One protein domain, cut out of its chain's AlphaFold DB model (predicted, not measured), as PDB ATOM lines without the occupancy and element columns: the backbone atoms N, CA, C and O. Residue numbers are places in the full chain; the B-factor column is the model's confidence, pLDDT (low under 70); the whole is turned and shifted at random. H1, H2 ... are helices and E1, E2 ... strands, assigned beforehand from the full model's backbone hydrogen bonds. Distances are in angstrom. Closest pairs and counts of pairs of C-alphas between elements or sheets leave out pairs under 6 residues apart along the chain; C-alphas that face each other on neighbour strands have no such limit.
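Overview. This is residues 4 to 123 of the 137 residues of an uncharacterized protein of Folsomia candida (UniProt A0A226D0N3). One antiparallel sheet of five strands forms a wall, and the long helix H3 runs along one face of it; the other face is bare of named helices. H1 is on the same face near the E3 and E2 end, H2 packs on the first part of H3 off the sheet, and two long loops, residues 37 to 50 and 55 to 67, lie about the E3 edge. This makes two layers, H1 and H3 on one face of the sheet, in a mixed class of helices and strands. The printed part has 120 residues with three named helices and five named strands, in the order E1 E2 H1 E3 H2 H3 E4 E5, and the sheet's order is E3 E2 E1 E5 E4. It is compact, with a radius of gyration of the C-alphas of 13.9 A, and its C-alphas span 38 by 33 by 26 A.

Along the chain. In the sheet, E1 is residues 4 to 11, 23.5 A long, beginning at C-alpha 4 (116.798, 115.531, 137.156). E2 is residues 18 to 23, 16.9 A, and E3 is residues 51 to 54, 9.9 A. E5 is residues 113 to 122, 29.6 A, ending at C-alpha 122 (116.657, 113.756, 144.784). E4 is residues 100 to 110, 28.7 A, and bends by 59 degrees at residue 103. H3 is residues 80 to 97, 26.2 A, beginning at C-alpha 80 (127.043, 103.482, 119.415). H1 is residues 27 to 36, 14.4 A, and H2 is residues 68 to 75, 10.2 A.

Arrangement. The sheet is twisted, its C-alphas up to 4.3 A off the best plane. E1 and E5 are antiparallel at 169 degrees, with N 6 and O 118 2.9 A apart. E1 and E2 form a hairpin, with N 7 and O 21 at 2.8 A. E4 and E5 form another, with N 106 and O 117 at 2.8 A. The edge strand E3 is antiparallel to E2, with N 53 and O 20 at 2.8 A. H3 is on the sheet at a height of 8.7 A, over E1 and only just over E5, on which 3 of its C-alphas fall; it runs along the strands, at 8 degrees to E1 on the local plane. H2 is not on the sheet; it touches H3, which meets it with residues 80 to 87 alone, at a steep tilt of 48 degrees, opposite ways, the closest C-alphas being those of Phe 74 and Ala 83, 5.6 A. H1 is on the sheet, and is close to H3 but not clearly touching it, the closest C-alphas being those of Met 33 and Thr 94, 7.2 A. Every O i to N i+4 pair is within hydrogen-bond range in H1 and H3, and 3 of 4 are in H2.

Size, cuts and confidence. The two C-alphas farthest apart, those of Asp 13 and Ser 123, are 39.3 A apart. The printed part has no cut. The links H1 to E3 and E3 to H2 are long, with 14 and 13 residues. The mean pLDDT of the printed part is 72.5; residues 15 to 16 and 39 to 78 are under 70.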
ATOM      1  N   CYS A   4     115.737 115.469 138.146       84.06
ATOM      2  CA  CYS A   4     116.798 115.531 137.156       84.06
ATOM      3  C   CYS A   4     116.415 114.654 135.961       84.06
ATOM      4  O   CYS A   4     115.900 113.547 136.142       84.06
ATOM      5  N   ILE A   5     116.640 115.149 134.748       84.50
ATOM      6  CA  ILE A   5     116.359 114.431 133.504       84.50
ATOM      7  C   ILE A   5     117.664 114.310 132.727       84.50
ATOM      8  O   ILE A   5     118.220 115.315 132.291       84.50
ATOM      9  N   LEU A   6     118.127 113.079 132.533       87.69
ATOM     10  CA  LEU A   6     119.238 112.748 131.651       87.69
ATOM     11  C   LEU A   6     118.665 112.191 130.344       87.69
ATOM     12  O   LEU A   6     117.932 111.209 130.358       87.69
ATOM     13  N   THR A   7     118.991 112.803 129.213       86.62
ATOM     14  CA  THR A   7     118.547 112.357 127.886       86.62
ATOM     15  C   THR A   7     119.748 111.985 127.040       86.62
ATOM     16  O   THR A   7     120.713 112.734 127.021       86.62
ATOM     17  N   CYS A   8     119.675 110.857 126.344       87.94
ATOM     18  CA  CYS A   8     120.675 110.357 125.407       87.94
ATOM     19  C   CYS A   8     120.007 110.177 124.048       87.94
ATOM     20  O   CYS A   8     118.937 109.577 123.983       87.94
ATOM     21  N   GLU A   9     120.610 110.670 122.977       86.50
ATOM     22  CA  GLU A   9     120.106 110.558 121.613       86.50
ATOM     23  C   GLU A   9     121.246 110.147 120.683       86.50
ATOM     24  O   GLU A   9     122.347 110.684 120.774       86.50
ATOM     25  N   VAL A  10     120.983 109.195 119.794       84.50
ATOM     26  CA  VAL A  10     121.915 108.745 118.755       84.50
ATOM     27  C   VAL A  10     121.153 108.648 117.449       84.50
ATOM     28  O   VAL A  10     120.037 108.118 117.408       84.50
ATOM     29  N   ARG A  11     121.765 109.151 116.383       80.31
ATOM     30  CA  ARG A  11     121.308 108.949 115.016       80.31
ATOM     31  C   ARG A  11     122.044 107.769 114.391       80.31
ATOM     32  O   ARG A  11     123.258 107.645 114.500       80.31
ATOM     33  N   ASN A  12     121.292 106.897 113.737       70.75
ATOM     34  CA  ASN A  12     121.831 105.744 113.025       70.75
ATOM     35  C   ASN A  12     122.360 106.146 111.638       70.75
ATOM     36  O   ASN A  12     123.233 105.467 111.107       70.75
ATOM     37  N   ASP A  13     121.827 107.227 111.057       74.06
ATOM     38  CA  ASP A  13     122.151 107.721 109.713       74.06
ATOM     39  C   ASP A  13     123.376 108.643 109.671       74.06
ATOM     40  O   ASP A  13     123.973 108.811 108.610       74.06
ATOM     41  N   ASN A  14     123.776 109.218 110.808       70.62
ATOM     42  CA  ASN A  14     124.961 110.059 110.906       70.62
ATOM     43  C   ASN A  14     125.876 109.565 112.037       70.62
ATOM     44  O   ASN A  14     125.507 109.691 113.208       70.62
ATOM     45  N   PRO A  15     127.070 109.036 111.705       64.31
ATOM     46  CA  PRO A  15     127.975 108.453 112.680       64.31
ATOM     47  C   PRO A  15     128.429 109.406 113.784       64.31
ATOM     48  O   PRO A  15     128.711 108.966 114.899       64.31
ATOM     49  N   ASP A  16     128.457 110.696 113.495       67.06
ATOM     50  CA  ASP A  16     128.948 111.685 114.440       67.06
ATOM     51  C   ASP A  16     127.803 112.365 115.206       67.06
ATOM     52  O   ASP A  16     128.037 113.118 116.145       67.06
ATOM     53  N   SER A  17     126.544 112.068 114.869       72.69
ATOM     54  CA  SER A  17     125.381 112.733 115.462       72.69
ATOM     55  C   SER A  17     124.838 111.969 116.666       72.69
ATOM     56  O   SER A  17     124.004 111.060 116.578       72.69
ATOM     57  N   TRP A  18     125.328 112.371 117.833       77.00
ATOM     58  CA  TRP A  18     124.843 111.939 119.136       77.00
ATOM     59  C   TRP A  18     124.749 113.136 120.087       77.00
ATOM     60  O   TRP A  18     125.373 114.181 119.892       77.00
ATOM     61  N   HIS A  19     123.923 112.996 121.118       77.88
ATOM     62  CA  HIS A  19     123.639 114.067 122.064       77.88
ATOM     63  C   HIS A  19     123.312 113.497 123.443       77.88
ATOM     64  O   HIS A  19     122.504 112.577 123.568       77.88
ATOM     65  N   ILE A  20     123.891 114.073 124.496       81.75
ATOM     66  CA  ILE A  20     123.546 113.747 125.883       81.75
ATOM     67  C   ILE A  20     123.303 115.032 126.673       81.75
ATOM     68  O   ILE A  20     124.051 115.993 126.554       81.75
ATOM     69  N   SER A  21     122.234 115.093 127.462       79.25
ATOM     70  CA  SER A  21     121.868 116.298 128.218       79.25
ATOM     71  C   SER A  21     121.385 115.973 129.614       79.25
ATOM     72  O   SER A  21     120.569 115.065 129.768       79.25
ATOM     73  N   ILE A  22     121.799 116.769 130.598       81.94
ATOM     74  CA  ILE A  22     121.352 116.674 131.991       81.94
ATOM     75  C   ILE A  22     120.650 117.975 132.380       81.94
ATOM     76  O   ILE A  22     121.252 119.048 132.353       81.94
ATOM     77  N   LEU A  23     119.376 117.875 132.760       81.81
ATOM     78  CA  LEU A  23     118.514 118.998 133.135       81.81
ATOM     79  C   LEU A  23     118.000 118.844 134.568       81.81
ATOM     80  O   LEU A  23     117.846 117.727 135.053       81.81
ATOM     81  N   GLY A  24     117.663 119.960 135.221       76.69
ATOM     82  CA  GLY A  24     116.981 119.953 136.524       76.69
ATOM     83  C   GLY A  24     117.892 119.757 137.742       76.69
ATOM     84  O   GLY A  24     117.411 119.408 138.820       76.69
ATOM     85  N   LEU A  25     119.197 119.988 137.580       77.44
ATOM     86  CA  LEU A  25     120.141 120.091 138.692       77.44
ATOM     87  C   LEU A  25     120.128 121.502 139.285       77.44
ATOM     88  O   LEU A  25     120.044 122.484 138.555       77.44
ATOM     89  N   ASP A  26     120.256 121.598 140.608       74.75
ATOM     90  CA  ASP A  26     120.608 122.855 141.271       74.75
ATOM     91  C   ASP A  26     122.069 123.250 140.981       74.75
ATOM     92  O   ASP A  26     122.888 122.407 140.601       74.75
ATOM     93  N   SER A  27     122.415 124.523 141.192       71.50
ATOM     94  CA  SER A  27     123.738 125.074 140.858       71.50
ATOM     95  C   SER A  27     124.897 124.339 141.541       71.50
ATOM     96  O   SER A  27     125.938 124.111 140.918       71.50
ATOM     97  N   LYS A  28     124.714 123.890 142.790       78.62
ATOM     98  CA  LYS A  28     125.729 123.131 143.532       78.62
ATOM     99  C   LYS A  28     125.925 121.741 142.927       78.62
ATOM    100  O   LYS A  28     127.059 121.346 142.667       78.62
ATOM    101  N   SER A  29     124.837 121.019 142.668       80.00
ATOM    102  CA  SER A  29     124.874 119.693 142.040       80.00
ATOM    103  C   SER A  29     125.432 119.752 140.616       80.00
ATOM    104  O   SER A  29     126.218 118.892 140.227       80.00
ATOM    105  N   ALA A  30     125.082 120.785 139.846       77.50
ATOM    106  CA  ALA A  30     125.613 121.009 138.504       77.50
ATOM    107  C   ALA A  30     127.121 121.309 138.526       77.50
ATOM    108  O   ALA A  30     127.868 120.765 137.715       77.50
ATOM    109  N   SER A  31     127.588 122.123 139.480       76.50
ATOM    110  CA  SER A  31     129.019 122.388 139.667       76.50
ATOM    111  C   SER A  31     129.795 121.129 140.059       76.50
ATOM    112  O   SER A  31     130.885 120.901 139.543       76.50
ATOM    113  N   GLU A  32     129.233 120.300 140.938       83.19
ATOM    114  CA  GLU A  32     129.846 119.038 141.367       83.19
ATOM    115  C   GLU A  32     129.869 117.990 140.241       83.19
ATOM    116  O   GLU A  32     130.813 117.216 140.113       83.19
ATOM    117  N   MET A  33     128.853 117.976 139.371       82.12
ATOM    118  CA  MET A  33     128.877 117.153 138.160       82.12
ATOM    119  C   MET A  33     130.006 117.583 137.218       82.12
ATOM    120  O   MET A  33     130.735 116.724 136.729       82.12
ATOM    121  N   ARG A  34     130.194 118.892 137.001       78.88
ATOM    122  CA  ARG A  34     131.270 119.428 136.147       78.88
ATOM    123  C   ARG A  34     132.670 119.203 136.723       78.88
ATOM    124  O   ARG A  34     133.601 118.975 135.962       78.88
ATOM    125  N   SER A  35     132.834 119.235 138.047       82.38
ATOM    126  CA  SER A  35     134.139 118.967 138.670       82.38
ATOM    127  C   SER A  35     134.564 117.500 138.542       82.38
ATOM    128  O   SER A  35     135.756 117.213 138.478       82.38
ATOM    129  N   ARG A  36     133.599 116.572 138.488       84.56
ATOM    130  CA  ARG A  36     133.845 115.122 138.378       84.56
ATOM    131  C   ARG A  36     133.887 114.606 136.943       84.56
ATOM    132  O   ARG A  36     134.519 113.586 136.684       84.56
ATOM    133  N   HIS A  37     133.207 115.296 136.035       81.81
ATOM    134  CA  HIS A  37     133.174 114.998 134.606       81.81
ATOM    135  C   HIS A  37     133.589 116.261 133.878       81.81
ATOM    136  O   HIS A  37     132.762 117.110 133.550       81.81
ATOM    137  N   THR A  38     134.892 116.393 133.660       71.00
ATOM    138  CA  THR A  38     135.482 117.515 132.924       71.00
ATOM    139  C   THR A  38     134.939 117.603 131.500       71.00
ATOM    140  O   THR A  38     134.930 118.673 130.901       71.00
ATOM    141  N   ASP A  39     134.424 116.497 130.974       69.44
ATOM    142  CA  ASP A  39     133.677 116.437 129.733       69.44
ATOM    143  C   ASP A  39     132.371 117.258 129.763       69.44
ATOM    144  O   ASP A  39     132.013 117.822 128.737       69.44
ATOM    145  N   LEU A  40     131.707 117.422 130.919       66.81
ATOM    146  CA  LEU A  40     130.512 118.275 131.087       66.81
ATOM    147  C   LEU A  40     130.838 119.778 131.219       66.81
ATOM    148  O   LEU A  40     129.921 120.587 131.393       66.81
ATOM    149  N   ASP A  41     132.116 120.161 131.218       63.44
ATOM    150  CA  ASP A  41     132.539 121.555 131.344       63.44
ATOM    151  C   ASP A  41     132.230 122.319 130.047       63.44
ATOM    152  O   ASP A  41     132.785 121.991 128.993       63.44
ATOM    153  N   PRO A  42     131.358 123.340 130.089       53.66
ATOM    154  CA  PRO A  42     130.906 124.016 128.890       53.66
ATOM    155  C   PRO A  42     131.945 124.973 128.283       53.66
ATOM    156  O   PRO A  42     131.678 125.601 127.257       53.66
ATOM    157  N   GLY A  43     133.128 125.078 128.896       54.22
ATOM    158  CA  GLY A  43     134.157 126.030 128.513       54.22
ATOM    159  C   GLY A  43     133.791 127.470 128.905       54.22
ATOM    160  O   GLY A  43     132.671 127.751 129.337       54.22
ATOM    161  N   PRO A  44     134.736 128.412 128.758       43.09
ATOM    162  CA  PRO A  44     134.589 129.781 129.256       43.09
ATOM    163  C   PRO A  44     133.521 130.624 128.533       43.09
ATOM    164  O   PRO A  44     133.190 131.702 129.016       43.09
ATOM    165  N   GLU A  45     132.960 130.164 127.407       41.44
ATOM    166  CA  GLU A  45     132.021 130.946 126.580       41.44
ATOM    167  C   GLU A  45     130.533 130.572 126.743       41.44
ATOM    168  O   GLU A  45     129.673 131.134 126.066       41.44
ATOM    169  N   SER A  46     130.182 129.640 127.633       41.34
ATOM    170  CA  SER A  46     128.802 129.154 127.751       41.34
ATOM    171  C   SER A  46     128.102 129.686 128.999       41.34
ATOM    172  O   SER A  46     128.361 129.265 130.125       41.34
ATOM    173  N   ALA A  47     127.160 130.603 128.784       32.59
ATOM    174  CA  ALA A  47     126.386 131.274 129.829       32.59
ATOM    175  C   ALA A  47     125.236 130.432 130.430       32.59
ATOM    176  O   ALA A  47     124.414 130.967 131.172       32.59
ATOM    177  N   PHE A  48     125.136 129.136 130.114       35.78
ATOM    178  CA  PHE A  48     124.015 128.299 130.543       35.78
ATOM    179  C   PHE A  48     124.434 127.267 131.594       35.78
ATOM    180  O   PHE A  48     125.308 126.435 131.358       35.78
ATOM    181  N   GLU A  49     123.726 127.254 132.730       39.09
ATOM    182  CA  GLU A  49     123.751 126.208 133.771       39.09
ATOM    183  C   GLU A  49     123.143 124.871 133.282       39.09
ATOM    184  O   GLU A  49     122.478 124.148 134.021       39.09
ATOM    185  N   MET A  50     123.332 124.544 132.007       37.03
ATOM    186  CA  MET A  50     122.766 123.386 131.339       37.03
ATOM    187  C   MET A  50     123.927 122.560 130.791       37.03
ATOM    188  O   MET A  50     124.649 123.013 129.904       37.03
ATOM    189  N   CYS A  51     124.135 121.358 131.329       44.06
ATOM    190  CA  CYS A  51     125.106 120.427 130.764       44.06
ATOM    191  C   CYS A  51     124.457 119.755 129.548       44.06
ATOM    192  O   CYS A  51     123.786 118.726 129.674       44.06
ATOM    193  N   LEU A  52     124.573 120.398 128.391       42.66
ATOM    194  CA  LEU A  52     124.159 119.874 127.093       42.66
ATOM    195  C   LEU A  52     125.410 119.372 126.367       42.66
ATOM    196  O   LEU A  52     126.432 120.026 126.427       42.66
ATOM    197  N   PHE A  53     125.357 118.264 125.645       44.47
ATOM    198  CA  PHE A  53     126.377 117.918 124.656       44.47
ATOM    199  C   PHE A  53     125.716 117.857 123.301       44.47
ATOM    200  O   PHE A  53     124.875 116.993 123.079       44.47
ATOM    201  N   HIS A  54     126.115 118.743 122.398       40.69
ATOM    202  CA  HIS A  54     125.593 118.788 121.042       40.69
ATOM    203  C   HIS A  54     126.739 118.620 120.044       40.69
ATOM    204  O   HIS A  54     127.618 119.481 119.978       40.69
ATOM    205  N   TYR A  55     126.714 117.545 119.252       40.28
ATOM    206  CA  TYR A  55     127.532 117.424 118.049       40.28
ATOM    207  C   TYR A  55     126.640 117.647 116.821       40.28
ATOM    208  O   TYR A  55     125.992 116.719 116.355       40.28
ATOM    209  N   GLU A  56     126.564 118.889 116.323       37.78
ATOM    210  CA  GLU A  56     126.173 119.182 114.932       37.78
ATOM    211  C   GLU A  56     126.459 120.647 114.520       37.78
ATOM    212  O   GLU A  56     126.624 121.571 115.330       37.78
ATOM    213  N   VAL A  57     126.579 120.859 113.205       39.47
ATOM    214  CA  VAL A  57     127.068 122.083 112.552       39.47
ATOM    215  C   VAL A  57     125.974 123.176 112.482       39.47
ATOM    216  O   VAL A  57     125.613 123.606 111.404       39.47
ATOM    217  N   ARG A  58     125.556 123.723 113.644       33.41
ATOM    218  CA  ARG A  58     124.745 124.974 113.831       33.41
ATOM    219  C   ARG A  58     123.302 124.976 113.236       33.41
ATOM    220  O   ARG A  58     123.053 124.253 112.283       33.41
ATOM    221  N   PRO A  59     122.355 125.814 113.746       35.75
ATOM    222  CA  PRO A  59     122.560 127.050 114.515       35.75
ATOM    223  C   PRO A  59     121.925 127.097 115.929       35.75
ATOM    224  O   PRO A  59     120.827 126.616 116.168       35.75
ATOM    225  N   ILE A  60     122.644 127.773 116.839       32.84
ATOM    226  CA  ILE A  60     122.250 128.247 118.188       32.84
ATOM    227  C   ILE A  60     121.876 127.163 119.216       32.84
ATOM    228  O   ILE A  60     120.821 127.201 119.835       32.84
ATOM    229  N   VAL A  61     122.792 126.238 119.484       32.69
ATOM    230  CA  VAL A  61     122.851 125.521 120.767       32.69
ATOM    231  C   VAL A  61     124.333 125.407 121.105       32.69
ATOM    232  O   VAL A  61     125.125 125.133 120.200       32.69
ATOM    233  N   CYS A  62     124.722 125.728 122.344       34.12
ATOM    234  CA  CYS A  62     126.110 125.705 122.816       34.12
ATOM    235  C   CYS A  62     126.876 124.522 122.204       34.12
ATOM    236  O   CYS A  62     126.518 123.366 122.420       34.12
ATOM    237  N   ARG A  63     127.899 124.818 121.394       33.22
ATOM    238  CA  ARG A  63     128.814 123.805 120.867       33.22
ATOM    239  C   ARG A  63     129.783 123.471 121.986       33.22
ATOM    240  O   ARG A  63     130.714 124.226 122.238       33.22
ATOM    241  N   PHE A  64     129.539 122.361 122.659       45.09
ATOM    242  CA  PHE A  64     130.516 121.802 123.578       45.09
ATOM    243  C   PHE A  64     131.600 121.128 122.740       45.09
ATOM    244  O   PHE A  64     131.301 120.358 121.826       45.09
ATOM    245  N   LEU A  65     132.861 121.446 123.020       39.75
ATOM    246  CA  LEU A  65     133.994 120.716 122.464       39.75
ATOM    247  C   LEU A  65     133.948 119.303 123.046       39.75
ATOM    248  O   LEU A  65     134.243 119.113 124.225       39.75
ATOM    249  N   VAL A  66     133.550 118.322 122.234       49.34
ATOM    250  CA  VAL A  66     133.664 116.908 122.601       49.34
ATOM    251  C   VAL A  66     135.133 116.649 122.920       49.34
ATOM    252  O   VAL A  66     135.993 116.725 122.040       49.34
ATOM    253  N   ARG A  67     135.435 116.415 124.201       54.25
ATOM    254  CA  ARG A  67     136.801 116.118 124.627       54.25
ATOM    255  C   ARG A  67     137.225 114.768 124.029       54.25
ATOM    256  O   ARG A  67     136.380 113.873 123.932       54.25
ATOM    257  N   PRO A  68     138.510 114.584 123.670       53.69
ATOM    258  CA  PRO A  68     139.019 113.340 123.076       53.69
ATOM    259  C   PRO A  68     138.636 112.073 123.860       53.69
ATOM    260  O   PRO A  68     138.414 111.015 123.284       53.69
ATOM    261  N   GLU A  69     138.480 112.203 125.178       57.19
ATOM    262  CA  GLU A  69     138.081 111.132 126.096       57.19
ATOM    263  C   GLU A  69     136.703 110.536 125.773       57.19
ATOM    264  O   GLU A  69     136.499 109.338 125.962       57.19
ATOM    265  N   ILE A  70     135.762 111.341 125.269       63.53
ATOM    266  CA  ILE A  70     134.456 110.839 124.829       63.53
ATOM    267  C   ILE A  70     134.587 110.147 123.473       63.53
ATOM    268  O   ILE A  70     134.009 109.077 123.291       63.53
ATOM    269  N   ASN A  71     135.385 110.697 122.553       62.84
ATOM    270  CA  ASN A  71     135.620 110.063 121.253       62.84
ATOM    271  C   ASN A  71     136.188 108.654 121.421       62.84
ATOM    272  O   ASN A  71     135.693 107.738 120.779       62.84
ATOM    273  N   HIS A  72     137.097 108.436 122.373       62.56
ATOM    274  CA  HIS A  72     137.616 107.097 122.664       62.56
ATOM    275  C   HIS A  72     136.542 106.086 123.094       62.56
ATOM    276  O   HIS A  72     136.668 104.906 122.784       62.56
ATOM    277  N   ILE A  73     135.470 106.514 123.773       64.62
ATOM    278  CA  ILE A  73     134.354 105.627 124.152       64.62
ATOM    279  C   ILE A  73     133.587 105.179 122.901       64.62
ATOM    280  O   ILE A  73     133.237 104.006 122.787       64.62
ATOM    281  N   PHE A  74     133.344 106.096 121.965       68.12
ATOM    282  CA  PHE A  74     132.643 105.804 120.713       68.12
ATOM    283  C   PHE A  74     133.528 105.097 119.676       68.12
ATOM    284  O   PHE A  74     133.018 104.292 118.909       68.12
ATOM    285  N   GLU A  75     134.838 105.345 119.667       66.94
ATOM    286  CA  GLU A  75     135.815 104.647 118.819       66.94
ATOM    287  C   GLU A  75     136.065 103.213 119.299       66.94
ATOM    288  O   GLU A  75     136.175 102.299 118.488       66.94
ATOM    289  N   ALA A  76     136.129 102.995 120.618       62.84
ATOM    290  CA  ALA A  76     136.358 101.670 121.194       62.84
ATOM    291  C   ALA A  76     135.130 100.749 121.123       62.84
ATOM    292  O   ALA A  76     135.253  99.547 121.363       62.84
ATOM    293  N   MET A  77     133.942 101.291 120.844       64.50
ATOM    294  CA  MET A  77     132.701 100.526 120.759       64.50
ATOM    295  C   MET A  77     132.085 100.641 119.371       64.50
ATOM    296  O   MET A  77     131.508 101.663 119.017       64.50
ATOM    297  N   GLU A  78     132.091  99.533 118.631       68.62
ATOM    298  CA  GLU A  78     131.413  99.421 117.330       68.62
ATOM    299  C   GLU A  78     129.888  99.656 117.436       68.62
ATOM    300  O   GLU A  78     129.227  99.999 116.456       68.62
ATOM    301  N   ASN A  79     129.319  99.525 118.644       78.31
ATOM    302  CA  ASN A  79     127.906  99.741 118.946       78.31
ATOM    303  C   ASN A  79     127.664 101.091 119.651       78.31
ATOM    304  O   ASN A  79     127.757 101.210 120.874       78.31
ATOM    305  N   ARG A  80     127.290 102.125 118.886       75.38
ATOM    306  CA  ARG A  80     127.043 103.482 119.415       75.38
ATOM    307  C   ARG A  80     125.915 103.592 120.446       75.38
ATOM    308  O   ARG A  80     126.119 104.285 121.446       75.38
ATOM    309  N   PRO A  81     124.744 102.950 120.257       83.44
ATOM    310  CA  PRO A  81     123.747 102.821 121.317       83.44
ATOM    311  C   PRO A  81     124.337 102.349 122.647       83.44
ATOM    312  O   PRO A  81     124.013 102.889 123.699       83.44
ATOM    313  N   GLU A  82     125.244 101.376 122.615       83.88
ATOM    314  CA  GLU A  82     125.907 100.897 123.824       83.88
ATOM    315  C   GLU A  82     126.888 101.936 124.386       83.88
ATOM    316  O   GLU A  82     126.907 102.173 125.596       83.88
ATOM    317  N   ALA A  83     127.645 102.609 123.516       82.81
ATOM    318  CA  ALA A  83     128.600 103.640 123.907       82.81
ATOM    319  C   ALA A  83     127.945 104.798 124.668       82.81
ATOM    320  O   ALA A  83     128.377 105.144 125.774       82.81
ATOM    321  N   ILE A  84     126.850 105.347 124.129       84.75
ATOM    322  CA  ILE A  84     126.131 106.441 124.788       84.75
ATOM    323  C   ILE A  84     125.481 105.982 126.098       84.75
ATOM    324  O   ILE A  84     125.449 106.739 127.066       84.75
ATOM    325  N   LEU A  85     125.001 104.736 126.168       88.75
ATOM    326  CA  LEU A  85     124.404 104.181 127.380       88.75
ATOM    327  C   LEU A  85     125.448 103.937 128.477       88.75
ATOM    328  O   LEU A  85     125.148 104.157 129.652       88.75
ATOM    329  N   LYS A  86     126.685 103.559 128.128       87.94
ATOM    330  CA  LYS A  86     127.793 103.491 129.099       87.94
ATOM    331  C   LYS A  86     128.159 104.873 129.633       87.94
ATOM    332  O   LYS A  86     128.356 105.022 130.840       87.94
ATOM    333  N   LEU A  87     128.185 105.891 128.771       85.75
ATOM    334  CA  LEU A  87     128.395 107.274 129.207       85.75
ATOM    335  C   LEU A  87     127.253 107.748 130.125       85.75
ATOM    336  O   LEU A  87     127.500 108.306 131.194       85.75
ATOM    337  N   ALA A  88     126.007 107.429 129.772       89.88
ATOM    338  CA  ALA A  88     124.839 107.704 130.601       89.88
ATOM    339  C   ALA A  88     124.946 107.048 131.984       89.88
ATOM    340  O   ALA A  88     124.705 107.703 132.998       89.88
ATOM    341  N   ALA A  89     125.365 105.780 132.046       91.44
ATOM    342  CA  ALA A  89     125.571 105.064 133.301       91.44
ATOM    343  C   ALA A  89     126.635 105.740 134.185       91.44
ATOM    344  O   ALA A  89     126.423 105.898 135.389       91.44
ATOM    345  N   LYS A  90     127.741 106.222 133.595       90.56
ATOM    346  CA  LYS A  90     128.779 106.989 134.310       90.56
ATOM    347  C   LYS A  90     128.193 108.240 134.983       90.56
ATOM    348  O   LYS A  90     128.474 108.506 136.159       90.56
ATOM    349  N   TYR A  91     127.347 108.985 134.272       90.06
ATOM    350  CA  TYR A  91     126.686 110.166 134.831       90.06
ATOM    351  C   TYR A  91     125.638 109.808 135.885       90.06
ATOM    352  O   TYR A  91     125.610 110.445 136.937       90.06
ATOM    353  N   ILE A  92     124.828 108.768 135.661       93.19
ATOM    354  CA  ILE A  92     123.838 108.283 136.637       93.19
ATOM    355  C   ILE A  92     124.520 107.903 137.952       93.19
ATOM    356  O   ILE A  92     124.093 108.383 138.997       93.19
ATOM    357  N   ASN A  93     125.620 107.146 137.916       93.50
ATOM    358  CA  ASN A  93     126.362 106.762 139.126       93.50
ATOM    359  C   ASN A  93     126.820 107.985 139.935       93.50
ATOM    360  O   ASN A  93     126.801 107.997 141.167       93.50
ATOM    361  N   THR A  94     127.211 109.051 139.238       90.81
ATOM    362  CA  THR A  94     127.607 110.296 139.899       90.81
ATOM    363  C   THR A  94     126.401 111.005 140.495       90.81
ATOM    364  O   THR A  94     126.450 111.392 141.660       90.81
ATOM    365  N   LEU A  95     125.299 111.103 139.754       90.25
ATOM    366  CA  LEU A  95     124.039 111.657 140.247       90.25
ATOM    367  C   LEU A  95     123.521 110.897 141.481       90.25
ATOM    368  O   LEU A  95     123.065 111.525 142.439       90.25
ATOM    369  N   GLU A  96     123.668 109.573 141.522       91.75
ATOM    370  CA  GLU A  96     123.333 108.754 142.690       91.75
ATOM    371  C   GLU A  96     124.180 109.107 143.912       91.75
ATOM    372  O   GLU A  96     123.631 109.276 145.005       91.75
ATOM    373  N   SER A  97     125.484 109.343 143.731       90.56
ATOM    374  CA  SER A  97     126.350 109.858 144.803       90.56
ATOM    375  C   SER A  97     125.954 111.267 145.281       90.56
ATOM    376  O   SER A  97     126.254 111.647 146.411       90.56
ATOM    377  N   LEU A  98     125.225 112.023 144.450       88.38
ATOM    378  CA  LEU A  98     124.634 113.330 144.766       88.38
ATOM    379  C   LEU A  98     123.190 113.223 145.289       88.38
ATOM    380  O   LEU A  98     122.467 114.216 145.342       88.38
ATOM    381  N   ASN A  99     122.769 112.032 145.726       90.69
ATOM    382  CA  ASN A  99     121.443 111.718 146.267       90.69
ATOM    383  C   ASN A  99     120.281 111.751 145.257       90.69
ATOM    384  O   ASN A  99     119.118 111.725 145.685       90.69
ATOM    385  N   TYR A 100     120.556 111.763 143.950       89.44
ATOM    386  CA  TYR A 100     119.546 111.586 142.905       89.44
ATOM    387  C   TYR A 100     119.368 110.104 142.590       89.44
ATOM    388  O   TYR A 100     120.261 109.468 142.057       89.44
ATOM    389  N   LYS A 101     118.194 109.544 142.880       93.12
ATOM    390  CA  LYS A 101     117.893 108.134 142.594       93.12
ATOM    391  C   LYS A 101     117.162 107.997 141.269       93.12
ATOM    392  O   LYS A 101     116.188 108.726 141.053       93.12
ATOM    393  N   LEU A 102     117.564 107.034 140.441       93.81
ATOM    394  CA  LEU A 102     116.837 106.683 139.222       93.81
ATOM    395  C   LEU A 102     115.394 106.263 139.558       93.81
ATOM    396  O   LEU A 102     115.145 105.513 140.505       93.81
ATOM    397  N   LYS A 103     114.426 106.804 138.815       95.06
ATOM    398  CA  LYS A 103     112.990 106.536 138.985       95.06
ATOM    399  C   LYS A 103     112.365 105.873 137.779       95.06
ATOM    400  O   LYS A 103     111.519 105.003 137.956       95.06
ATOM    401  N   SER A 104     112.753 106.290 136.585       94.56
ATOM    402  CA  SER A 104     112.253 105.689 135.358       94.56
ATOM    403  C   SER A 104     113.258 105.839 134.234       94.56
ATOM    404  O   SER A 104     114.050 106.784 134.200       94.56
ATOM    405  N   THR A 105     113.160 104.902 133.300       95.81
ATOM    406  CA  THR A 105     113.864 104.917 132.026       95.81
ATOM    407  C   THR A 105     112.820 104.780 130.931       95.81
ATOM    408  O   THR A 105     111.995 103.868 130.970       95.81
ATOM    409  N   THR A 106     112.845 105.685 129.962       95.06
ATOM    410  CA  THR A 106     111.925 105.698 128.827       95.06
ATOM    411  C   THR A 106     112.742 105.645 127.541       95.06
ATOM    412  O   THR A 106     113.329 106.662 127.155       95.06
ATOM    413  N   PRO A 107     112.832 104.472 126.893       93.31
ATOM    414  CA  PRO A 107     113.381 104.369 125.552       93.31
ATOM    415  C   PRO A 107     112.344 104.838 124.524       93.31
ATOM    416  O   PRO A 107     111.143 104.622 124.678       93.31
ATOM    417  N   SER A 108     112.817 105.469 123.461       91.44
ATOM    418  CA  SER A 108     112.037 105.856 122.294       91.44
ATOM    419  C   SER A 108     112.894 105.617 121.059       91.44
ATOM    420  O   SER A 108     114.065 105.990 121.027       91.44
ATOM    421  N   SER A 109     112.319 104.960 120.060       85.06
ATOM    422  CA  SER A 109     112.949 104.768 118.760       85.06
ATOM    423  C   SER A 109     112.014 105.327 117.700       85.06
ATOM    424  O   SER A 109     110.819 105.033 117.697       85.06
ATOM    425  N   SER A 110     112.564 106.167 116.840       82.44
ATOM    426  CA  SER A 110     111.923 106.694 115.637       82.44
ATOM    427  C   SER A 110     112.852 106.421 114.462       82.44
ATOM    428  O   SER A 110     114.029 106.146 114.680       82.44
ATOM    429  N   GLU A 111     112.349 106.471 113.234       80.69
ATOM    430  CA  GLU A 111     113.111 106.139 112.025       80.69
ATOM    431  C   GLU A 111     114.521 106.769 112.036       80.69
ATOM    432  O   GLU A 111     114.679 107.988 112.048       80.69
ATOM    433  N   GLY A 112     115.554 105.923 112.144       79.31
ATOM    434  CA  GLY A 112     116.958 106.348 112.179       79.31
ATOM    435  C   GLY A 112     117.447 107.027 113.469       79.31
ATOM    436  O   GLY A 112     118.594 107.458 113.502       79.31
ATOM    437  N   LYS A 113     116.650 107.117 114.540       84.69
ATOM    438  CA  LYS A 113     117.025 107.788 115.796       84.69
ATOM    439  C   LYS A 113     116.615 106.987 117.029       84.69
ATOM    440  O   LYS A 113     115.439 106.695 117.234       84.69
ATOM    441  N   SER A 114     117.585 106.734 117.902       88.50
ATOM    442  CA  SER A 114     117.368 106.129 119.218       88.50
ATOM    443  C   SER A 114     117.508 107.181 120.312       88.50
ATOM    444  O   SER A 114     118.459 107.961 120.314       88.50
ATOM    445  N   LYS A 115     116.562 107.210 121.250       90.31
ATOM    446  CA  LYS A 115     116.537 108.132 122.385       90.31
ATOM    447  C   LYS A 115     116.262 107.379 123.682       90.31
ATOM    448  O   LYS A 115     115.337 106.579 123.762       90.31
ATOM    449  N   TRP A 116     117.006 107.701 124.730       93.88
ATOM    450  CA  TRP A 116     116.776 107.210 126.086       93.88
ATOM    451  C   TRP A 116     116.626 108.389 127.029       93.88
ATOM    452  O   TRP A 116     117.456 109.293 127.041       93.88
ATOM    453  N   THR A 117     115.562 108.382 127.823       92.50
ATOM    454  CA  THR A 117     115.320 109.396 128.853       92.50
ATOM    455  C   THR A 117     115.339 108.734 130.222       92.50
ATOM    456  O   THR A 117     114.550 107.832 130.487       92.50
ATOM    457  N   PHE A 118     116.218 109.195 131.099       93.62
ATOM    458  CA  PHE A 118     116.359 108.746 132.477       93.62
ATOM    459  C   PHE A 118     115.853 109.847 133.400       93.62
ATOM    460  O   PHE A 118     116.354 110.971 133.383       93.62
ATOM    461  N   THR A 119     114.856 109.531 134.218       93.06
ATOM    462  CA  THR A 119     114.338 110.456 135.228       93.06
ATOM    463  C   THR A 119     114.894 110.067 136.585       93.06
ATOM    464  O   THR A 119     114.645 108.961 137.068       93.06
ATOM    465  N   LEU A 120     115.603 110.987 137.228       92.44
ATOM    466  CA  LEU A 120     116.125 110.838 138.577       92.44
ATOM    467  C   LEU A 120     115.434 111.823 139.522       92.44
ATOM    468  O   LEU A 120     114.991 112.901 139.127       92.44
ATOM    469  N   ARG A 121     115.328 111.467 140.801       90.25
ATOM    470  CA  ARG A 121     114.770 112.350 141.835       90.25
ATOM    471  C   ARG A 121     115.690 112.421 143.030       90.25
ATOM    472  O   ARG A 121     116.117 111.375 143.524       90.25
ATOM    473  N   SER A 122     115.932 113.628 143.529       85.44
ATOM    474  CA  SER A 122     116.657 113.756 144.784       85.44
ATOM    475  C   SER A 122     115.789 113.292 145.951       85.44
ATOM    476  O   SER A 122     114.563 113.448 145.947       85.44
ATOM    477  N   SER A 123     116.420 112.682 146.952       77.19
ATOM    478  CA  SER A 123     115.736 112.376 148.210       77.19
ATOM    479  C   SER A 123     115.355 113.680 148.925       77.19
ATOM    480  O   SER A 123     116.049 114.686 148.760       77.19
TER     481      SER A 123